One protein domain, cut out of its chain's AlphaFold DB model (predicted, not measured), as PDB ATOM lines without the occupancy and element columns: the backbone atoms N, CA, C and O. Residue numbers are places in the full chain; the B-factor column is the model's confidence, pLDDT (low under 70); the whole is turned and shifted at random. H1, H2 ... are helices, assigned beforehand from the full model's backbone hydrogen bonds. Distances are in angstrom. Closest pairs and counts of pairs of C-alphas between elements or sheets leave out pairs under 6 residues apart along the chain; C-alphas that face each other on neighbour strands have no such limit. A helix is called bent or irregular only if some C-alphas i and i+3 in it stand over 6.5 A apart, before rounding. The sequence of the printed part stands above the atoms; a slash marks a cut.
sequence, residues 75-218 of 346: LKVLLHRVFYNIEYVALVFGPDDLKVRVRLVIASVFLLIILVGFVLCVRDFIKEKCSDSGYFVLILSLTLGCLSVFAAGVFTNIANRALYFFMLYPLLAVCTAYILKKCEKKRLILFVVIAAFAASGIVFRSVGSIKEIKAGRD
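Overview. This is residues 75 to 218 of the 346 residues of an uncharacterized protein of Oscillospiraceae bacterium (UniProt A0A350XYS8). H1, H2 and H3 make a triangle, H5 crosses H2, and H6 is a long arm beyond H5. Residues 209 to 218 stick out. The printed part, 144 residues with six named helices, is all helix, 60 by 45 by 23 A, and only just loose, close to compact, with radius of gyration of the C-alphas 17.7 A.

Arrangement. H1, residues 75 to 93, is about perpendicular to H2, residues 100 to 127, at 90 degrees. H3, residues 134 to 155, forms a hairpin with H2. H4, residues 162 to 165, touches H1. H5, residues 168 to 182, touches H2, C-alphas 175 and 117 closest at 4.4 A, and forms a hairpin with H6, residues 184 to 216. Every O i to N i+4 pair is within hydrogen-bond range in H2, H3 and H5.

Along the chain. C-alpha 75 is at (-2.454, 11.155, -30.776) and C-alpha 216 at (-32.245, -14.213, -9.926). In irregular H6, C-alphas 185 and 188 are 7.9 A apart.

Size, cuts and confidence. The printed part has no cut or long link, and 7 residues have pLDDT under 70.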
ATOM      1  N   LEU A  75      -1.961  10.149 -31.717       87.25
ATOM      2  CA  LEU A  75      -2.454  11.155 -30.776       87.25
ATOM      3  C   LEU A  75      -3.984  11.182 -30.635       87.25
ATOM      4  O   LEU A  75      -4.484  11.378 -29.528       87.25
ATOM      5  N   LYS A  76      -4.749  10.982 -31.717       88.69
ATOM      6  CA  LYS A  76      -6.220  10.956 -31.645       88.69
ATOM      7  C   LYS A  76      -6.684   9.751 -30.836       88.69
ATOM      8  O   LYS A  76      -7.573   9.879 -29.994       88.69
ATOM      9  N   VAL A  77      -6.045   8.599 -31.046       85.44
ATOM     10  CA  VAL A  77      -6.326   7.375 -30.283       85.44
ATOM     11  C   VAL A  77      -5.945   7.552 -28.813       85.44
ATOM     12  O   VAL A  77      -6.714   7.161 -27.935       85.44
ATOM     13  N   LEU A  78      -4.800   8.182 -28.529       87.88
ATOM     14  CA  LEU A  78      -4.370   8.489 -27.164       87.88
ATOM     15  C   LEU A  78      -5.373   9.402 -26.445       87.88
ATOM     16  O   LEU A  78      -5.782   9.085 -25.330       87.88
ATOM     17  N   LEU A  79      -5.824  10.487 -27.085       88.12
ATOM     18  CA  LEU A  79      -6.825  11.399 -26.517       88.12
ATOM     19  C   LEU A  79      -8.133  10.676 -26.200       88.12
ATOM     20  O   LEU A  79      -8.656  10.793 -25.093       88.12
ATOM     21  N   HIS A  80      -8.632   9.873 -27.139       85.88
ATOM     22  CA  HIS A  80      -9.849   9.089 -26.934       85.88
ATOM     23  C   HIS A  80      -9.711   8.112 -25.759       85.88
ATOM     24  O   HIS A  80     -10.609   7.967 -24.930       85.88
ATOM     25  N   ARG A  81      -8.533   7.495 -25.616       86.19
ATOM     26  CA  ARG A  81      -8.227   6.613 -24.485       86.19
ATOM     27  C   ARG A  81      -8.122   7.350 -23.163       86.19
ATOM     28  O   ARG A  81      -8.553   6.789 -22.161       86.19
ATOM     29  N   VAL A  82      -7.611   8.578 -23.132       89.75
ATOM     30  CA  VAL A  82      -7.636   9.406 -21.917       89.75
ATOM     31  C   VAL A  82      -9.076   9.577 -21.430       89.75
ATOM     32  O   VAL A  82      -9.346   9.315 -20.258       89.75
ATOM     33  N   PHE A  83     -10.019   9.907 -22.321       87.56
ATOM     34  CA  PHE A  83     -11.435  10.032 -21.956       87.56
ATOM     35  C   PHE A  83     -12.027   8.724 -21.419       87.56
ATOM     36  O   PHE A  83     -12.650   8.735 -20.358       87.56
ATOM     37  N   TYR A  84     -11.771   7.587 -22.072       85.06
ATOM     38  CA  TYR A  84     -12.233   6.290 -21.559       85.06
ATOM     39  C   TYR A  84     -11.625   5.926 -20.204       85.06
ATOM     40  O   TYR A  84     -12.303   5.362 -19.349       85.06
ATOM     41  N   ASN A  85     -10.351   6.250 -19.976       88.12
ATOM     42  CA  ASN A  85      -9.712   6.007 -18.687       88.12
ATOM     43  C   ASN A  85     -10.330   6.874 -17.582       88.12
ATOM     44  O   ASN A  85     -10.530   6.381 -16.474       88.12
ATOM     45  N   ILE A  86     -10.695   8.126 -17.878       89.25
ATOM     46  CA  ILE A  86     -11.436   8.988 -16.946       89.25
ATOM     47  C   ILE A  86     -12.806   8.378 -16.619       89.25
ATOM     48  O   ILE A  86     -13.202   8.354 -15.453       89.25
ATOM     49  N   GLU A  87     -13.513   7.847 -17.615       86.44
ATOM     50  CA  GLU A  87     -14.789   7.167 -17.391       86.44
ATOM     51  C   GLU A  87     -14.625   5.914 -16.516       86.44
ATOM     52  O   GLU A  87     -15.393   5.728 -15.572       86.44
ATOM     53  N   TYR A  88     -13.582   5.107 -16.745       86.44
ATOM     54  CA  TYR A  88     -13.272   3.961 -15.886       86.44
ATOM     55  C   TYR A  88     -12.958   4.370 -14.447       86.44
ATOM     56  O   TYR A  88     -13.446   3.722 -13.525       86.44
ATOM     57  N   VAL A  89     -12.199   5.449 -14.239       88.94
ATOM     58  CA  VAL A  89     -11.960   6.007 -12.898       88.94
ATOM     59  C   VAL A  89     -13.275   6.450 -12.254       88.94
ATOM     60  O   VAL A  89     -13.491   6.207 -11.069       88.94
ATOM     61  N   ALA A  90     -14.189   7.052 -13.017       87.00
ATOM     62  CA  ALA A  90     -15.490   7.452 -12.492       87.00
ATOM     63  C   ALA A  90     -16.364   6.255 -12.086       87.00
ATOM     64  O   ALA A  90     -17.077   6.313 -11.083       87.00
ATOM     65  N   LEU A  91     -16.259   5.156 -12.831       83.50
ATOM     66  CA  LEU A  91     -16.968   3.902 -12.580       83.50
ATOM     67  C   LEU A  91     -16.496   3.196 -11.297       83.50
ATOM     68  O   LEU A  91     -17.266   2.489 -10.658       83.50
ATOM     69  N   VAL A  92     -15.262   3.446 -10.846       83.88
ATOM     70  CA  VAL A  92     -14.772   2.956  -9.541       83.88
ATOM     71  C   VAL A  92     -15.580   3.551  -8.386       83.88
ATOM     72  O   VAL A  92     -15.874   2.874  -7.400       83.88
ATOM     73  N   PHE A  93     -15.940   4.828  -8.486       78.88
ATOM     74  CA  PHE A  93     -16.578   5.559  -7.391       78.88
ATOM     75  C   PHE A  93     -18.110   5.569  -7.459       78.88
ATOM     76  O   PHE A  93     -18.761   5.781  -6.436       78.88
ATOM     77  N   GLY A  94     -18.692   5.358  -8.642       71.31
ATOM     78  CA  GLY A  94     -20.134   5.421  -8.876       71.31
ATOM     79  C   GLY A  94     -20.734   4.075  -9.307       71.31
ATOM     80  O   GLY A  94     -20.112   3.368 -10.089       71.31
ATOM     81  N   PRO A  95     -21.946   3.715  -8.845       68.81
ATOM     82  CA  PRO A  95     -22.734   2.608  -9.398       68.81
ATOM     83  C   PRO A  95     -22.938   2.717 -10.914       68.81
ATOM     84  O   PRO A  95     -23.064   3.827 -11.438       68.81
ATOM     85  N   ASP A  96     -23.031   1.573 -11.596       65.94
ATOM     86  CA  ASP A  96     -23.175   1.514 -13.057       65.94
ATOM     87  C   ASP A  96     -24.495   2.094 -13.569       65.94
ATOM     88  O   ASP A  96     -24.522   2.676 -14.653       65.94
ATOM     89  N   ASP A  97     -25.546   2.045 -12.751       69.06
ATOM     90  CA  ASP A  97     -26.878   2.568 -13.082       69.06
ATOM     91  C   ASP A  97     -26.938   4.103 -13.143       69.06
ATOM     92  O   ASP A  97     -27.905   4.692 -13.637       69.06
ATOM     93  N   LEU A  98     -25.925   4.795 -12.610       75.31
ATOM     94  CA  LEU A  98     -25.890   6.251 -12.636       75.31
ATOM     95  C   LEU A  98     -25.428   6.762 -14.001       75.31
ATOM     96  O   LEU A  98     -24.421   6.324 -14.560       75.31
ATOM     97  N   LYS A  99     -26.101   7.811 -14.491       82.81
ATOM     98  CA  LYS A  99     -25.661   8.551 -15.682       82.81
ATOM     99  C   LYS A  99     -24.199   8.979 -15.523       82.81
ATOM    100  O   LYS A  99     -23.819   9.504 -14.476       82.81
ATOM    101  N   VAL A 100     -23.414   8.871 -16.600       80.81
ATOM    102  CA  VAL A 100     -21.979   9.230 -16.650       80.81
ATOM    103  C   VAL A 100     -21.688  10.577 -15.979       80.81
ATOM    104  O   VAL A 100     -20.761  10.676 -15.182       80.81
ATOM    105  N   ARG A 101     -22.517  11.602 -16.225       84.94
ATOM    106  CA  ARG A 101     -22.361  12.938 -15.618       84.94
ATOM    107  C   ARG A 101     -22.387  12.906 -14.087       84.94
ATOM    108  O   ARG A 101     -21.581  13.574 -13.457       84.94
ATOM    109  N   VAL A 102     -23.286  12.122 -13.494       85.25
ATOM    110  CA  VAL A 102     -23.399  11.983 -12.034       85.25
ATOM    111  C   VAL A 102     -22.194  11.221 -11.484       85.25
ATOM    112  O   VAL A 102     -21.609  11.645 -10.490       85.25
ATOM    113  N   ARG A 103     -21.769  10.149 -12.170       85.31
ATOM    114  CA  ARG A 103     -20.558   9.391 -11.804       85.31
ATOM    115  C   ARG A 103     -19.320  10.280 -11.795       85.31
ATOM    116  O   ARG A 103     -18.548  10.231 -10.844       85.31
ATOM    117  N   LEU A 104     -19.169  11.134 -12.807       88.44
ATOM    118  CA  LEU A 104     -18.066  12.090 -12.888       88.44
ATOM    119  C   LEU A 104     -18.073  13.070 -11.715       88.44
ATOM    120  O   LEU A 104     -17.028  13.269 -11.110       88.44
ATOM    121  N   VAL A 105     -19.233  13.625 -11.342       88.94
ATOM    122  CA  VAL A 105     -19.341  14.533 -10.185       88.94
ATOM    123  C   VAL A 105     -18.903  13.839  -8.895       88.94
ATOM    124  O   VAL A 105     -18.089  14.382  -8.150       88.94
ATOM    125  N   ILE A 106     -19.395  12.621  -8.648       86.69
ATOM    126  CA  ILE A 106     -19.017  11.823  -7.474       86.69
ATOM    127  C   ILE A 106     -17.506  11.547  -7.481       86.69
ATOM    128  O   ILE A 106     -16.820  11.779  -6.485       86.69
ATOM    129  N   ALA A 107     -16.969  11.107  -8.618       89.88
ATOM    130  CA  ALA A 107     -15.549  10.827  -8.781       89.88
ATOM    131  C   ALA A 107     -14.683  12.070  -8.550       89.88
ATOM    132  O   ALA A 107     -13.663  11.980  -7.873       89.88
ATOM    133  N   SER A 108     -15.100  13.244  -9.035       90.75
ATOM    134  CA  SER A 108     -14.391  14.505  -8.804       90.75
ATOM    135  C   SER A 108     -14.273  14.843  -7.318       90.75
ATOM    136  O   SER A 108     -13.220  15.320  -6.901       90.75
ATOM    137  N   VAL A 109     -15.295  14.557  -6.502       89.88
ATOM    138  CA  VAL A 109     -15.232  14.772  -5.045       89.88
ATOM    139  C   VAL A 109     -14.164  13.880  -4.406       89.88
ATOM    140  O   VAL A 109     -13.329  14.370  -3.647       89.88
ATOM    141  N   PHE A 110     -14.130  12.588  -4.738       91.12
ATOM    142  CA  PHE A 110     -13.120  11.677  -4.189       91.12
ATOM    143  C   PHE A 110     -11.710  11.975  -4.686       91.12
ATOM    144  O   PHE A 110     -10.762  11.957  -3.901       91.12
ATOM    145  N   LEU A 111     -11.564  12.295  -5.972       93.56
ATOM    146  CA  LEU A 111     -10.286  12.705  -6.545       93.56
ATOM    147  C   LEU A 111      -9.780  14.001  -5.904       93.56
ATOM    148  O   LEU A 111      -8.581  14.125  -5.669       93.56
ATOM    149  N   LEU A 112     -10.672  14.930  -5.546       94.50
ATOM    150  CA  LEU A 112     -10.302  16.133  -4.805       94.50
ATOM    151  C   LEU A 112      -9.793  15.797  -3.396       94.50
ATOM    152  O   LEU A 112      -8.787  16.359  -2.972       94.50
ATOM    153  N   ILE A 113     -10.425  14.856  -2.683       92.69
ATOM    154  CA  ILE A 113      -9.939  14.383  -1.374       92.69
ATOM    155  C   ILE A 113      -8.544  13.760  -1.510       92.69
ATOM    156  O   ILE A 113      -7.651  14.076  -0.721       92.69
ATOM    157  N   ILE A 114      -8.336  12.915  -2.525       95.38
ATOM    158  CA  ILE A 114      -7.027  12.313  -2.818       95.38
ATOM    159  C   ILE A 114      -5.991  13.403  -3.099       95.38
ATOM    160  O   ILE A 114      -4.918  13.377  -2.500       95.38
ATOM    161  N   LEU A 115      -6.320  14.376  -3.951       96.06
ATOM    162  CA  LEU A 115      -5.433  15.480  -4.312       96.06
ATOM    163  C   LEU A 115      -5.046  16.317  -3.089       96.06
ATOM    164  O   LEU A 115      -3.864  16.580  -2.875       96.06
ATOM    165  N   VAL A 116      -6.019  16.702  -2.259       94.25
ATOM    166  CA  VAL A 116      -5.771  17.461  -1.026       94.25
ATOM    167  C   VAL A 116      -4.894  16.657  -0.066       94.25
ATOM    168  O   VAL A 116      -3.913  17.191   0.451       94.25
ATOM    169  N   GLY A 117      -5.197  15.373   0.145       93.56
ATOM    170  CA  GLY A 117      -4.404  14.494   1.005       93.56
ATOM    171  C   GLY A 117      -2.963  14.348   0.516       93.56
ATOM    172  O   GLY A 117      -2.032  14.501   1.306       93.56
ATOM    173  N   PHE A 118      -2.778  14.151  -0.792       95.00
ATOM    174  CA  PHE A 118      -1.470  14.072  -1.434       95.00
ATOM    175  C   PHE A 118      -0.678  15.368  -1.238       95.00
ATOM    176  O   PHE A 118       0.420  15.335  -0.691       95.00
ATOM    177  N   VAL A 119      -1.248  16.523  -1.603       94.94
ATOM    178  CA  VAL A 119      -0.579  17.832  -1.497       94.94
ATOM    179  C   VAL A 119      -0.180  18.146  -0.054       94.94
ATOM    180  O   VAL A 119       0.942  18.591   0.187       94.94
ATOM    181  N   LEU A 120      -1.062  17.888   0.918       92.69
ATOM    182  CA  LEU A 120      -0.740  18.075   2.334       92.69
ATOM    183  C   LEU A 120       0.402  17.155   2.780       92.69
ATOM    184  O   LEU A 120       1.277  17.594   3.524       92.69
ATOM    185  N   CYS A 121       0.411  15.903   2.319       92.31
ATOM    186  CA  CYS A 121       1.459  14.948   2.657       92.31
ATOM    187  C   CYS A 121       2.813  15.341   2.055       92.31
ATOM    188  O   CYS A 121       3.817  15.307   2.762       92.31
ATOM    189  N   VAL A 122       2.853  15.772   0.788       91.25
ATOM    190  CA  VAL A 122       4.084  16.268   0.144       91.25
ATOM    191  C   VAL A 122       4.611  17.507   0.865       91.25
ATOM    192  O   VAL A 122       5.799  17.593   1.175       91.25
ATOM    193  N   ARG A 123       3.730  18.467   1.168       91.12
ATOM    194  CA  ARG A 123       4.103  19.702   1.865       91.12
ATOM    195  C   ARG A 123       4.742  19.407   3.219       91.12
ATOM    196  O   ARG A 123       5.767  19.998   3.556       91.12
ATOM    197  N   ASP A 124       4.129  18.526   3.999       89.94
ATOM    198  CA  ASP A 124       4.608  18.212   5.339       89.94
ATOM    199  C   ASP A 124       5.894  17.375   5.285       89.94
ATOM    200  O   ASP A 124       6.825  17.677   6.022       89.94
ATOM    201  N   PHE A 125       6.019  16.445   4.331       88.06
ATOM    202  CA  PHE A 125       7.260  15.706   4.075       88.06
ATOM    203  C   PHE A 125       8.448  16.640   3.785       88.06
ATOM    204  O   PHE A 125       9.531  16.478   4.355       88.06
ATOM    205  N   ILE A 126       8.237  17.669   2.954       86.69
ATOM    206  CA  ILE A 126       9.250  18.699   2.674       86.69
ATOM    207  C   ILE A 126       9.547  19.522   3.939       86.69
ATOM    208  O   ILE A 126      10.712  19.736   4.279       86.69
ATOM    209  N   LYS A 127       8.511  19.962   4.665       87.19
ATOM    210  CA  LYS A 127       8.648  20.787   5.880       87.19
ATOM    211  C   LYS A 127       9.390  20.060   7.006       87.19
ATOM    212  O   LYS A 127      10.212  20.664   7.691       87.19
ATOM    213  N   GLU A 128       9.129  18.772   7.176       85.62
ATOM    214  CA  GLU A 128       9.735  17.898   8.185       85.62
ATOM    215  C   GLU A 128      11.100  17.346   7.729       85.62
ATOM    216  O   GLU A 128      11.643  16.422   8.337       85.62
ATOM    217  N   LYS A 129      11.686  17.916   6.663       80.69
ATOM    218  CA  LYS A 129      13.007  17.554   6.121       80.69
ATOM    219  C   LYS A 129      13.140  16.053   5.832       80.69
ATOM    220  O   LYS A 129      14.205  15.464   6.029       80.69
ATOM    221  N   CYS A 130      12.064  15.431   5.349       76.88
ATOM    222  CA  CYS A 130      12.005  14.014   4.986       76.88
ATOM    223  C   CYS A 130      12.245  13.037   6.164       76.88
ATOM    224  O   CYS A 130      12.730  11.925   5.950       76.88
ATOM    225  N   SER A 131      12.011  13.452   7.416       64.56
ATOM    226  CA  SER A 131      12.338  12.649   8.612       64.56
ATOM    227  C   SER A 131      11.295  11.578   8.967       64.56
ATOM    228  O   SER A 131      11.696  10.472   9.318       64.56
ATOM    229  N   ASP A 132       9.996  11.854   8.804       65.62
ATOM    230  CA  ASP A 132       8.898  10.880   8.936       65.62
ATOM    231  C   ASP A 132       8.238  10.656   7.564       65.62
ATOM    232  O   ASP A 132       7.595  11.547   7.004       65.62
ATOM    233  N   SER A 133       8.465   9.484   6.966       71.38
ATOM    234  CA  SER A 133       8.099   9.205   5.572       71.38
ATOM    235  C   SER A 133       6.992   8.166   5.405       71.38
ATOM    236  O   SER A 133       6.552   7.953   4.279       71.38
ATOM    237  N   GLY A 134       6.471   7.560   6.479       81.81
ATOM    238  CA  GLY A 134       5.552   6.418   6.366       81.81
ATOM    239  C   GLY A 134       4.286   6.716   5.547       81.81
ATOM    240  O   GLY A 134       3.978   6.013   4.585       81.81
ATOM    241  N   TYR A 135       3.579   7.807   5.876       85.06
ATOM    242  CA  TYR A 135       2.398   8.240   5.113       85.06
ATOM    243  C   TYR A 135       2.751   8.668   3.687       85.06
ATOM    244  O   TYR A 135       2.007   8.359   2.758       85.06
ATOM    245  N   PHE A 136       3.883   9.352   3.511       88.50
ATOM    246  CA  PHE A 136       4.327   9.838   2.208       88.50
ATOM    247  C   PHE A 136       4.649   8.683   1.261       88.50
ATOM    248  O   PHE A 136       4.119   8.651   0.154       88.50
ATOM    249  N   VAL A 137       5.440   7.705   1.707       86.00
ATOM    250  CA  VAL A 137       5.809   6.519   0.921       86.00
ATOM    251  C   VAL A 137       4.570   5.722   0.537       86.00
ATOM    252  O   VAL A 137       4.432   5.332  -0.623       86.00
ATOM    253  N   LEU A 138       3.636   5.529   1.471       86.38
ATOM    254  CA  LEU A 138       2.401   4.794   1.204       86.38
ATOM    255  C   LEU A 138       1.507   5.516   0.184       86.38
ATOM    256  O   LEU A 138       1.071   4.907  -0.794       86.38
ATOM    257  N   ILE A 139       1.261   6.817   0.378       91.25
ATOM    258  CA  ILE A 139       0.464   7.636  -0.547       91.25
ATOM    259  C   ILE A 139       1.130   7.688  -1.925       91.25
ATOM    260  O   ILE A 139       0.445   7.530  -2.938       91.25
ATOM    261  N   LEU A 140       2.452   7.863  -1.982       90.88
ATOM    262  CA  LEU A 140       3.202   7.898  -3.233       90.88
ATOM    263  C   LEU A 140       3.117   6.553  -3.962       90.88
ATOM    264  O   LEU A 140       2.804   6.541  -5.148       90.88
ATOM    265  N   SER A 141       3.293   5.433  -3.253       86.75
ATOM    266  CA  SER A 141       3.243   4.080  -3.834       86.75
ATOM    267  C   SER A 141       1.885   3.794  -4.464       86.75
ATOM    268  O   SER A 141       1.796   3.370  -5.615       86.75
ATOM    269  N   LEU A 142       0.809   4.099  -3.738       88.12
ATOM    270  CA  LEU A 142      -0.557   3.935  -4.228       88.12
ATOM    271  C   LEU A 142      -0.863   4.877  -5.404       88.12
ATOM    272  O   LEU A 142      -1.527   4.475  -6.362       88.12
ATOM    273  N   THR A 143      -0.341   6.107  -5.370       91.38
ATOM    274  CA  THR A 143      -0.485   7.078  -6.467       91.38
ATOM    275  C   THR A 143       0.226   6.595  -7.728       91.38
ATOM    276  O   THR A 143      -0.385   6.561  -8.796       91.38
ATOM    277  N   LEU A 144       1.482   6.153  -7.617       88.62
ATOM    278  CA  LEU A 144       2.246   5.601  -8.737       88.62
ATOM    279  C   LEU A 144       1.592   4.344  -9.306       88.62
ATOM    280  O   LEU A 144       1.566   4.171 -10.523       88.62
ATOM    281  N   GLY A 145       1.004   3.501  -8.458       86.00
ATOM    282  CA  GLY A 145       0.210   2.369  -8.913       86.00
ATOM    283  C   GLY A 145      -0.972   2.806  -9.771       86.00
ATOM    284  O   GLY A 145      -1.139   2.311 -10.885       86.00
ATOM    285  N   CYS A 146      -1.769   3.766  -9.296       89.06
ATOM    286  CA  CYS A 146      -2.919   4.272 -10.048       89.06
ATOM    287  C   CYS A 146      -2.485   4.909 -11.379       89.06
ATOM    288  O   CYS A 146      -3.097   4.651 -12.417       89.06
ATOM    289  N   LEU A 147      -1.396   5.686 -11.363       89.75
ATOM    290  CA  LEU A 147      -0.813   6.287 -12.563       89.75
ATOM    291  C   LEU A 147      -0.288   5.235 -13.542       89.75
ATOM    292  O   LEU A 147      -0.439   5.417 -14.744       89.75
ATOM    293  N   SER A 148       0.267   4.124 -13.057       85.00
ATOM    294  CA  SER A 148       0.748   3.028 -13.907       85.00
ATOM    295  C   SER A 148      -0.402   2.351 -14.652       85.00
ATOM    296  O   SER A 148      -0.286   2.086 -15.847       85.00
ATOM    297  N   VAL A 149      -1.545   2.131 -13.987       85.00
ATOM    298  CA  VAL A 149      -2.760   1.602 -14.639       85.00
ATOM    299  C   VAL A 149      -3.302   2.579 -15.673       85.00
ATOM    300  O   VAL A 149      -3.621   2.179 -16.792       85.00
ATOM    301  N   PHE A 150      -3.366   3.863 -15.316       88.88
ATOM    302  CA  PHE A 150      -3.809   4.916 -16.223       88.88
ATOM    303  C   PHE A 150      -2.902   5.008 -17.459       88.88
ATOM    304  O   PHE A 150      -3.382   4.984 -18.590       88.88
ATOM    305  N   ALA A 151      -1.584   5.038 -17.253       87.12
ATOM    306  CA  ALA A 151      -0.592   5.087 -18.319       87.12
ATOM    307  C   ALA A 151      -0.677   3.849 -19.217       87.12
ATOM    308  O   ALA A 151      -0.707   3.986 -20.437       87.12
ATOM    309  N   ALA A 152      -0.801   2.649 -18.644       83.25
ATOM    310  CA  ALA A 152      -0.990   1.431 -19.424       83.25
ATOM    311  C   ALA A 152      -2.265   1.502 -20.282       83.25
ATOM    312  O   ALA A 152      -2.219   1.192 -21.471       83.25
ATOM    313  N   GLY A 153      -3.385   1.965 -19.721       82.38
ATOM    314  CA  GLY A 153      -4.646   2.106 -20.454       82.38
ATOM    315  C   GLY A 153      -4.607   3.143 -21.584       82.38
ATOM    316  O   GLY A 153      -5.349   3.009 -22.560       82.38
ATOM    317  N   VAL A 154      -3.756   4.164 -21.469       87.06
ATOM    318  CA  VAL A 154      -3.579   5.204 -22.492       87.06
ATOM    319  C   VAL A 154      -2.578   4.768 -23.562       87.06
ATOM    320  O   VAL A 154      -2.916   4.781 -24.742       87.06
ATOM    321  N   PHE A 155      -1.379   4.339 -23.166       85.31
ATOM    322  CA  PHE A 155      -0.237   4.159 -24.070       85.31
ATOM    323  C   PHE A 155      -0.090   2.752 -24.655       85.31
ATOM    324  O   PHE A 155       0.745   2.553 -25.536       85.31
ATOM    325  N   THR A 156      -0.863   1.765 -24.195       80.44
ATOM    326  CA  THR A 156      -0.711   0.367 -24.636       80.44
ATOM    327  C   THR A 156      -2.028  -0.228 -25.116       80.44
ATOM    328  O   THR A 156      -3.097   0.178 -24.674       80.44
ATOM    329  N   ASN A 157      -1.986  -1.251 -25.970       70.69
ATOM    330  CA  ASN A 157      -3.183  -1.987 -26.413       70.69
ATOM    331  C   ASN A 157      -3.790  -2.938 -25.364       70.69
ATOM    332  O   ASN A 157      -4.690  -3.723 -25.665       70.69
ATOM    333  N   ILE A 158      -3.354  -2.823 -24.114       70.94
ATOM    334  CA  ILE A 158      -3.858  -3.599 -22.993       70.94
ATOM    335  C   ILE A 158      -5.312  -3.200 -22.700       70.94
ATOM    336  O   ILE A 158      -5.601  -2.054 -22.360       70.94
ATOM    337  N   ALA A 159      -6.240  -4.160 -22.783       66.38
ATOM    338  CA  ALA A 159      -7.657  -3.918 -22.499       66.38
ATOM    339  C   ALA A 159      -7.864  -3.445 -21.047       66.38
ATOM    340  O   ALA A 159      -7.696  -4.238 -20.111       66.38
ATOM    341  N   ASN A 160      -8.213  -2.171 -20.846       69.50
ATOM    342  CA  ASN A 160      -8.430  -1.596 -19.518       69.50
ATOM    343  C   ASN A 160      -9.871  -1.843 -19.022       69.50
ATOM    344  O   ASN A 160     -10.792  -1.977 -19.822       69.50
ATOM    345  N   ARG A 161     -10.056  -1.940 -17.703       72.00
ATOM    346  CA  ARG A 161     -11.344  -2.116 -17.013       72.00
ATOM    347  C   ARG A 161     -11.305  -1.313 -15.717       72.00
ATOM    348  O   ARG A 161     -10.250  -1.225 -15.091       72.00
ATOM    349  N   ALA A 162     -12.456  -0.813 -15.274       76.31
ATOM    350  CA  ALA A 162     -12.570  -0.045 -14.031       76.31
ATOM    351  C   ALA A 162     -11.993  -0.777 -12.810       76.31
ATOM    352  O   ALA A 162     -11.303  -0.165 -12.001       76.31
ATOM    353  N   LEU A 163     -12.179  -2.102 -12.725       78.25
ATOM    354  CA  LEU A 163     -11.650  -2.924 -11.631       78.25
ATOM    355  C   LEU A 163     -10.131  -2.775 -11.441       78.25
ATOM    356  O   LEU A 163      -9.636  -2.912 -10.327       78.25
ATOM    357  N   TYR A 164      -9.369  -2.467 -12.493       78.69
ATOM    358  CA  TYR A 164      -7.915  -2.321 -12.376       78.69
ATOM    359  C   TYR A 164      -7.489  -1.065 -11.611       78.69
ATOM    360  O   TYR A 164      -6.361  -1.001 -11.134       78.69
ATOM    361  N   PHE A 165      -8.392  -0.107 -11.411       84.94
ATOM    362  CA  PHE A 165      -8.171   1.073 -10.580       84.94
ATOM    363  C   PHE A 165      -8.519   0.839  -9.096       84.94
ATOM    364  O   PHE A 165      -8.664   1.799  -8.342       84.94
ATOM    365  N   PHE A 166      -8.617  -0.417  -8.642       82.19
ATOM    366  CA  PHE A 166      -8.952  -0.770  -7.253       82.19
ATOM    367  C   PHE A 166      -8.063  -0.094  -6.197       82.19
ATOM    368  O   PHE A 166      -8.513   0.130  -5.077       82.19
ATOM    369  N   MET A 167      -6.819   0.271  -6.534       85.56
ATOM    370  CA  MET A 167      -5.912   0.984  -5.623       85.56
ATOM    371  C   MET A 167      -6.365   2.408  -5.277       85.56
ATOM    372  O   MET A 167      -5.876   2.977  -4.300       85.56
ATOM    373  N   LEU A 168      -7.336   2.970  -6.003       90.31
ATOM    374  CA  LEU A 168      -7.963   4.234  -5.625       90.31
ATOM    375  C   LEU A 168      -8.679   4.141  -4.270       90.31
ATOM    376  O   LEU A 168      -8.704   5.135  -3.549       90.31
ATOM    377  N   TYR A 169      -9.208   2.973  -3.882       87.44
ATOM    378  CA  TYR A 169      -9.848   2.790  -2.574       87.44
ATOM    379  C   TYR A 169      -8.861   2.917  -1.401       87.44
ATOM    380  O   TYR A 169      -9.086   3.778  -0.545       87.44
ATOM    381  N   PRO A 170      -7.761   2.135  -1.326       89.62
ATOM    382  CA  PRO A 170      -6.770   2.324  -0.273       89.62
ATOM    383  C   PRO A 170      -6.105   3.704  -0.354       89.62
ATOM    384  O   PRO A 170      -5.856   4.297   0.693       89.62
ATOM    385  N   LEU A 171      -5.884   4.269  -1.550       93.50
ATOM    386  CA  LEU A 171      -5.355   5.633  -1.688       93.50
ATOM    387  C   LEU A 171      -6.285   6.668  -1.046       93.50
ATOM    388  O   LEU A 171      -5.844   7.480  -0.232       93.50
ATOM    389  N   LEU A 172      -7.580   6.608  -1.359       92.19
ATOM    390  CA  LEU A 172      -8.595   7.468  -0.759       92.19
ATOM    391  C   LEU A 172      -8.638   7.298   0.763       92.19
ATOM    392  O   LEU A 172      -8.693   8.296   1.482       92.19
ATOM    393  N   ALA A 173      -8.584   6.060   1.262       89.75
ATOM    394  CA  ALA A 173      -8.614   5.769   2.693       89.75
ATOM    395  C   ALA A 173      -7.413   6.384   3.429       89.75
ATOM    396  O   ALA A 173      -7.593   7.067   4.438       89.75
ATOM    397  N   VAL A 174      -6.197   6.207   2.900       91.00
ATOM    398  CA  VAL A 174      -4.972   6.754   3.501       91.00
ATOM    399  C   VAL A 174      -4.951   8.282   3.417       91.00
ATOM    400  O   VAL A 174      -4.662   8.932   4.422       91.00
ATOM    401  N   CYS A 175      -5.327   8.878   2.278       93.75
ATOM    402  CA  CYS A 175      -5.448  10.335   2.146       93.75
ATOM    403  C   CYS A 175      -6.476  10.912   3.129       93.75
ATOM    404  O   CYS A 175      -6.216  11.920   3.784       93.75
ATOM    405  N   THR A 176      -7.620  10.246   3.294       90.88
ATOM    406  CA  THR A 176      -8.658  10.655   4.250       90.88
ATOM    407  C   THR A 176      -8.158  10.554   5.692       90.88
ATOM    408  O   THR A 176      -8.325  11.496   6.469       90.88
ATOM    409  N   ALA A 177      -7.489   9.456   6.053       89.06
ATOM    410  CA  ALA A 177      -6.884   9.282   7.374       89.06
ATOM    411  C   ALA A 177      -5.818  10.354   7.661       89.06
ATOM    412  O   ALA A 177      -5.763  10.898   8.767       89.06
ATOM    413  N   TYR A 178      -5.014  10.707   6.656       90.38
ATOM    414  CA  TYR A 178      -4.015  11.766   6.759       90.38
ATOM    415  C   TYR A 178      -4.655  13.145   6.986       90.38
ATOM    416  O   TYR A 178      -4.245  13.880   7.887       90.38
ATOM    417  N   ILE A 179      -5.714  13.477   6.239       90.75
ATOM    418  CA  ILE A 179      -6.485  14.716   6.430       90.75
ATOM    419  C   ILE A 179      -7.090  14.763   7.842       90.75
ATOM    420  O   ILE A 179      -6.964  15.775   8.533       90.75
ATOM    421  N   LEU A 180      -7.685  13.661   8.313       87.69
ATOM    422  CA  LEU A 180      -8.235  13.557   9.669       87.69
ATOM    423  C   LEU A 180      -7.176  13.793  10.752       87.69
ATOM    424  O   LEU A 180      -7.460  14.496  11.723       87.69
ATOM    425  N   LYS A 181      -5.962  13.248  10.578       86.50
ATOM    426  CA  LYS A 181      -4.823  13.480  11.483       86.50
ATOM    427  C   LYS A 181      -4.455  14.965  11.550       86.50
ATOM    428  O   LYS A 181      -4.116  15.454  12.617       86.50
ATOM    429  N   LYS A 182      -4.545  15.699  10.438       86.56
ATOM    430  CA  LYS A 182      -4.213  17.137  10.391       86.56
ATOM    431  C   LYS A 182      -5.352  18.039  10.879       86.56
ATOM    432  O   LYS A 182      -5.100  19.157  11.323       86.56
ATOM    433  N   CYS A 183      -6.597  17.571  10.835       85.88
ATOM    434  CA  CYS A 183      -7.781  18.319  11.256       85.88
ATOM    435  C   CYS A 183      -8.269  17.936  12.664       85.88
ATOM    436  O   CYS A 183      -9.471  17.766  12.866       85.88
ATOM    437  N   GLU A 184      -7.371  17.845  13.651       78.62
ATOM    438  CA  GLU A 184      -7.676  17.352  15.008       78.62
ATOM    439  C   GLU A 184      -8.916  18.005  15.638       78.62
ATOM    440  O   GLU A 184      -9.812  17.311  16.115       78.62
ATOM    441  N   LYS A 185      -9.039  19.336  15.538       82.56
ATOM    442  CA  LYS A 185     -10.172  20.096  16.103       82.56
ATOM    443  C   LYS A 185     -11.532  19.760  15.477       82.56
ATOM    444  O   LYS A 185     -12.560  19.986  16.101       82.56
ATOM    445  N   LYS A 186     -11.555  19.252  14.240       83.62
ATOM    446  CA  LYS A 186     -12.777  18.878  13.500       83.62
ATOM    447  C   LYS A 186     -12.873  17.370  13.258       83.62
ATOM    448  O   LYS A 186     -13.746  16.928  12.513       83.62
ATOM    449  N   ARG A 187     -11.997  16.577  13.884       82.94
ATOM    450  CA  ARG A 187     -11.855  15.141  13.629       82.94
ATOM    451  C   ARG A 187     -13.159  14.383  13.851       82.94
ATOM    452  O   ARG A 187     -13.506  13.558  13.017       82.94
ATOM    453  N   LEU A 188     -13.891  14.695  14.923       84.06
ATOM    454  CA  LEU A 188     -15.167  14.043  15.226       84.06
ATOM    455  C   LEU A 188     -16.217  14.317  14.139       84.06
ATOM    456  O   LEU A 188     -16.845  13.387  13.649       84.06
ATOM    457  N   ILE A 189     -16.356  15.577  13.715       84.50
ATOM    458  CA  ILE A 189     -17.313  15.977  12.671       84.50
ATOM    459  C   ILE A 189     -16.967  15.289  11.349       84.50
ATOM    460  O   ILE A 189     -17.832  14.685  10.722       84.50
ATOM    461  N   LEU A 190     -15.696  15.335  10.942       82.19
ATOM    462  CA  LEU A 190     -15.237  14.684   9.715       82.19
ATOM    463  C   LEU A 190     -15.444  13.166   9.773       82.19
ATOM    464  O   LEU A 190     -15.894  12.581   8.794       82.19
ATOM    465  N   PHE A 191     -15.172  12.536  10.919       84.56
ATOM    466  CA  PHE A 191     -15.404  11.107  11.111       84.56
ATOM    467  C   PHE A 191     -16.885  10.741  10.970       84.56
ATOM    468  O   PHE A 191     -17.203   9.795  10.257       84.56
ATOM    469  N   VAL A 192     -17.791  11.517  11.575       86.31
ATOM    470  CA  VAL A 192     -19.245  11.315  11.443       86.31
ATOM    471  C   VAL A 192     -19.693  11.466   9.989       86.31
ATOM    472  O   VAL A 192     -20.443  10.626   9.500       86.31
ATOM    473  N   VAL A 193     -19.203  12.483   9.274       84.88
ATOM    474  CA  VAL A 193     -19.517  12.686   7.849       84.88
ATOM    475  C   VAL A 193     -19.043  11.500   7.006       84.88
ATOM    476  O   VAL A 193     -19.808  10.984   6.193       84.88
ATOM    477  N   ILE A 194     -17.812  11.028   7.222       84.31
ATOM    478  CA  ILE A 194     -17.256   9.872   6.502       84.31
ATOM    479  C   ILE A 194     -18.053   8.603   6.819       84.31
ATOM    480  O   ILE A 194     -18.381   7.851   5.905       84.31
ATOM    481  N   ALA A 195     -18.396   8.373   8.087       84.62
ATOM    482  CA  ALA A 195     -19.172   7.212   8.508       84.62
ATOM    483  C   ALA A 195     -20.585   7.223   7.905       84.62
ATOM    484  O   ALA A 195     -21.030   6.207   7.374       84.62
ATOM    485  N   ALA A 196     -21.265   8.374   7.917       85.38
ATOM    486  CA  ALA A 196     -22.576   8.538   7.293       85.38
ATOM    487  C   ALA A 196     -22.516   8.299   5.778       85.38
ATOM    488  O   ALA A 196     -23.377   7.622   5.213       85.38
ATOM    489  N   PHE A 197     -21.471   8.808   5.122       83.06
ATOM    490  CA  PHE A 197     -21.249   8.600   3.697       83.06
ATOM    491  C   PHE A 197     -20.977   7.121   3.369       83.06
ATOM    492  O   PHE A 197     -21.594   6.567   2.459       83.06
ATOM    493  N   ALA A 198     -20.113   6.452   4.138       82.12
ATOM    494  CA  ALA A 198     -19.816   5.031   3.977       82.12
ATOM    495  C   ALA A 198     -21.064   4.161   4.203       82.12
ATOM    496  O   ALA A 198     -21.368   3.301   3.378       82.12
ATOM    497  N   ALA A 199     -21.831   4.429   5.265       84.88
ATOM    498  CA  ALA A 199     -23.088   3.737   5.541       84.88
ATOM    499  C   ALA A 199     -24.101   3.924   4.401       84.88
ATOM    500  O   ALA A 199     -24.695   2.952   3.942       84.88
ATOM    501  N   SER A 200     -24.238   5.148   3.882       80.81
ATOM    502  CA  SER A 200     -25.111   5.440   2.736       80.81
ATOM    503  C   SER A 200     -24.678   4.676   1.484       80.81
ATOM    504  O   SER A 200     -25.518   4.103   0.793       80.81
ATOM    505  N   GLY A 201     -23.370   4.614   1.212       79.06
ATOM    506  CA  GLY A 201     -22.816   3.846   0.097       79.06
ATOM    507  C   GLY A 201     -23.095   2.344   0.211       79.06
ATOM    508  O   GLY A 201     -23.504   1.724  -0.771       79.06
ATOM    509  N   ILE A 202     -22.943   1.773   1.411       81.88
ATOM    510  CA  ILE A 202     -23.261   0.364   1.691       81.88
ATOM    511  C   ILE A 202     -24.752   0.104   1.489       81.88
ATOM    512  O   ILE A 202     -25.103  -0.850   0.799       81.88
ATOM    513  N   VAL A 203     -25.632   0.947   2.039       82.25
ATOM    514  CA  VAL A 203     -27.088   0.797   1.880       82.25
ATOM    515  C   VAL A 203     -27.475   0.874   0.405       82.25
ATOM    516  O   VAL A 203     -28.182  -0.003  -0.082       82.25
ATOM    517  N   PHE A 204     -26.966   1.868  -0.326       77.94
ATOM    518  CA  PHE A 204     -27.265   2.032  -1.746       77.94
ATOM    519  C   PHE A 204     -26.846   0.804  -2.566       77.94
ATOM    520  O   PHE A 204     -27.646   0.276  -3.338       77.94
ATOM    521  N   ARG A 205     -25.619   0.302  -2.363       75.25
ATOM    522  CA  ARG A 205     -25.136  -0.922  -3.026       75.25
ATOM    523  C   ARG A 205     -25.952  -2.151  -2.622       75.25
ATOM    524  O   ARG A 205     -26.328  -2.931  -3.488       75.25
ATOM    525  N   SER A 206     -26.286  -2.279  -1.340       78.44
ATOM    526  CA  SER A 206     -27.063  -3.408  -0.818       78.44
ATOM    527  C   SER A 206     -28.464  -3.471  -1.425       78.44
ATOM    528  O   SER A 206     -28.941  -4.557  -1.732       78.44
ATOM    529  N   VAL A 207     -29.122  -2.327  -1.648       80.38
ATOM    530  CA  VAL A 207     -30.437  -2.284  -2.313       80.38
ATOM    531  C   VAL A 207     -30.352  -2.826  -3.742       80.38
ATOM    532  O   VAL A 207     -31.229  -3.593  -4.137       80.38
ATOM    533  N   GLY A 208     -29.309  -2.461  -4.496       74.12
ATOM    534  CA  GLY A 208     -29.050  -3.006  -5.832       74.12
ATOM    535  C   GLY A 208     -28.865  -4.523  -5.797       74.12
ATOM    536  O   GLY A 208     -29.639  -5.250  -6.412       74.12
ATOM    537  N   SER A 209     -27.949  -5.009  -4.957       77.44
ATOM    538  CA  SER A 209     -27.684  -6.447  -4.826       77.44
ATOM    539  C   SER A 209     -28.903  -7.244  -4.351       77.44
ATOM    540  O   SER A 209     -29.140  -8.348  -4.823       77.44
ATOM    541  N   ILE A 210     -29.729  -6.703  -3.450       82.00
ATOM    542  CA  ILE A 210     -30.971  -7.369  -3.027       82.00
ATOM    543  C   ILE A 210     -31.962  -7.474  -4.192       82.00
ATOM    544  O   ILE A 210     -32.658  -8.484  -4.297       82.00
ATOM    545  N   LYS A 211     -32.054  -6.455  -5.057       80.44
ATOM    546  CA  LYS A 211     -32.902  -6.515  -6.256       80.44
ATOM    547  C   LYS A 211     -32.398  -7.570  -7.237       80.44
ATOM    548  O   LYS A 211     -33.209  -8.377  -7.675       80.44
ATOM    549  N   GLU A 212     -31.095  -7.609  -7.504       75.75
ATOM    550  CA  GLU A 212     -30.464  -8.626  -8.360       75.75
ATOM    551  C   GLU A 212     -30.700 -10.040  -7.812       75.75
ATOM    552  O   GLU A 212     -31.178 -10.909  -8.532       75.75
ATOM    553  N   ILE A 213     -30.483 -10.259  -6.509       79.31
ATOM    554  CA  ILE A 213     -30.734 -11.556  -5.861       79.31
ATOM    555  C   ILE A 213     -32.208 -11.954  -5.964       79.31
ATOM    556  O   ILE A 213     -32.516 -13.125  -6.174       79.31
ATOM    557  N   LYS A 214     -33.140 -11.009  -5.782       82.88
ATOM    558  CA  LYS A 214     -34.574 -11.293  -5.920       82.88
ATOM    559  C   LYS A 214     -34.938 -11.650  -7.359       82.88
ATOM    560  O   LYS A 214     -35.657 -12.622  -7.542       82.88
ATOM    561  N   ALA A 215     -34.420 -10.912  -8.341       78.94
ATOM    562  CA  ALA A 215     -34.635 -11.194  -9.758       78.94
ATOM    563  C   ALA A 215     -34.068 -12.569 -10.151       78.94
ATOM    564  O   ALA A 215     -34.760 -13.362 -10.777       78.94
ATOM    565  N   GLY A 216     -32.860 -12.904  -9.688       73.88
ATOM    566  CA  GLY A 216     -32.245 -14.213  -9.926       73.88
ATOM    567  C   GLY A 216     -32.940 -15.381  -9.217       73.88
ATOM    568  O   GLY A 216     -32.713 -16.529  -9.575       73.88
ATOM    569  N   ARG A 217     -33.795 -15.121  -8.219       80.25
ATOM    570  CA  ARG A 217     -34.618 -16.139  -7.536       80.25
ATOM    571  C   ARG A 217     -36.046 -16.226  -8.070       80.25
ATOM    572  O   ARG A 217     -36.816 -17.052  -7.577       80.25
ATOM    573  N   ASP A 218     -36.423 -15.365  -9.007       83.38
ATOM    574  CA  ASP A 218     -37.747 -15.408  -9.607       83.38
ATOM    575  C   ASP A 218     -37.844 -16.623 -10.532       83.38
ATOM    576  O   ASP A 218     -37.179 -16.679 -11.564       83.38
TER     577      ASP A 218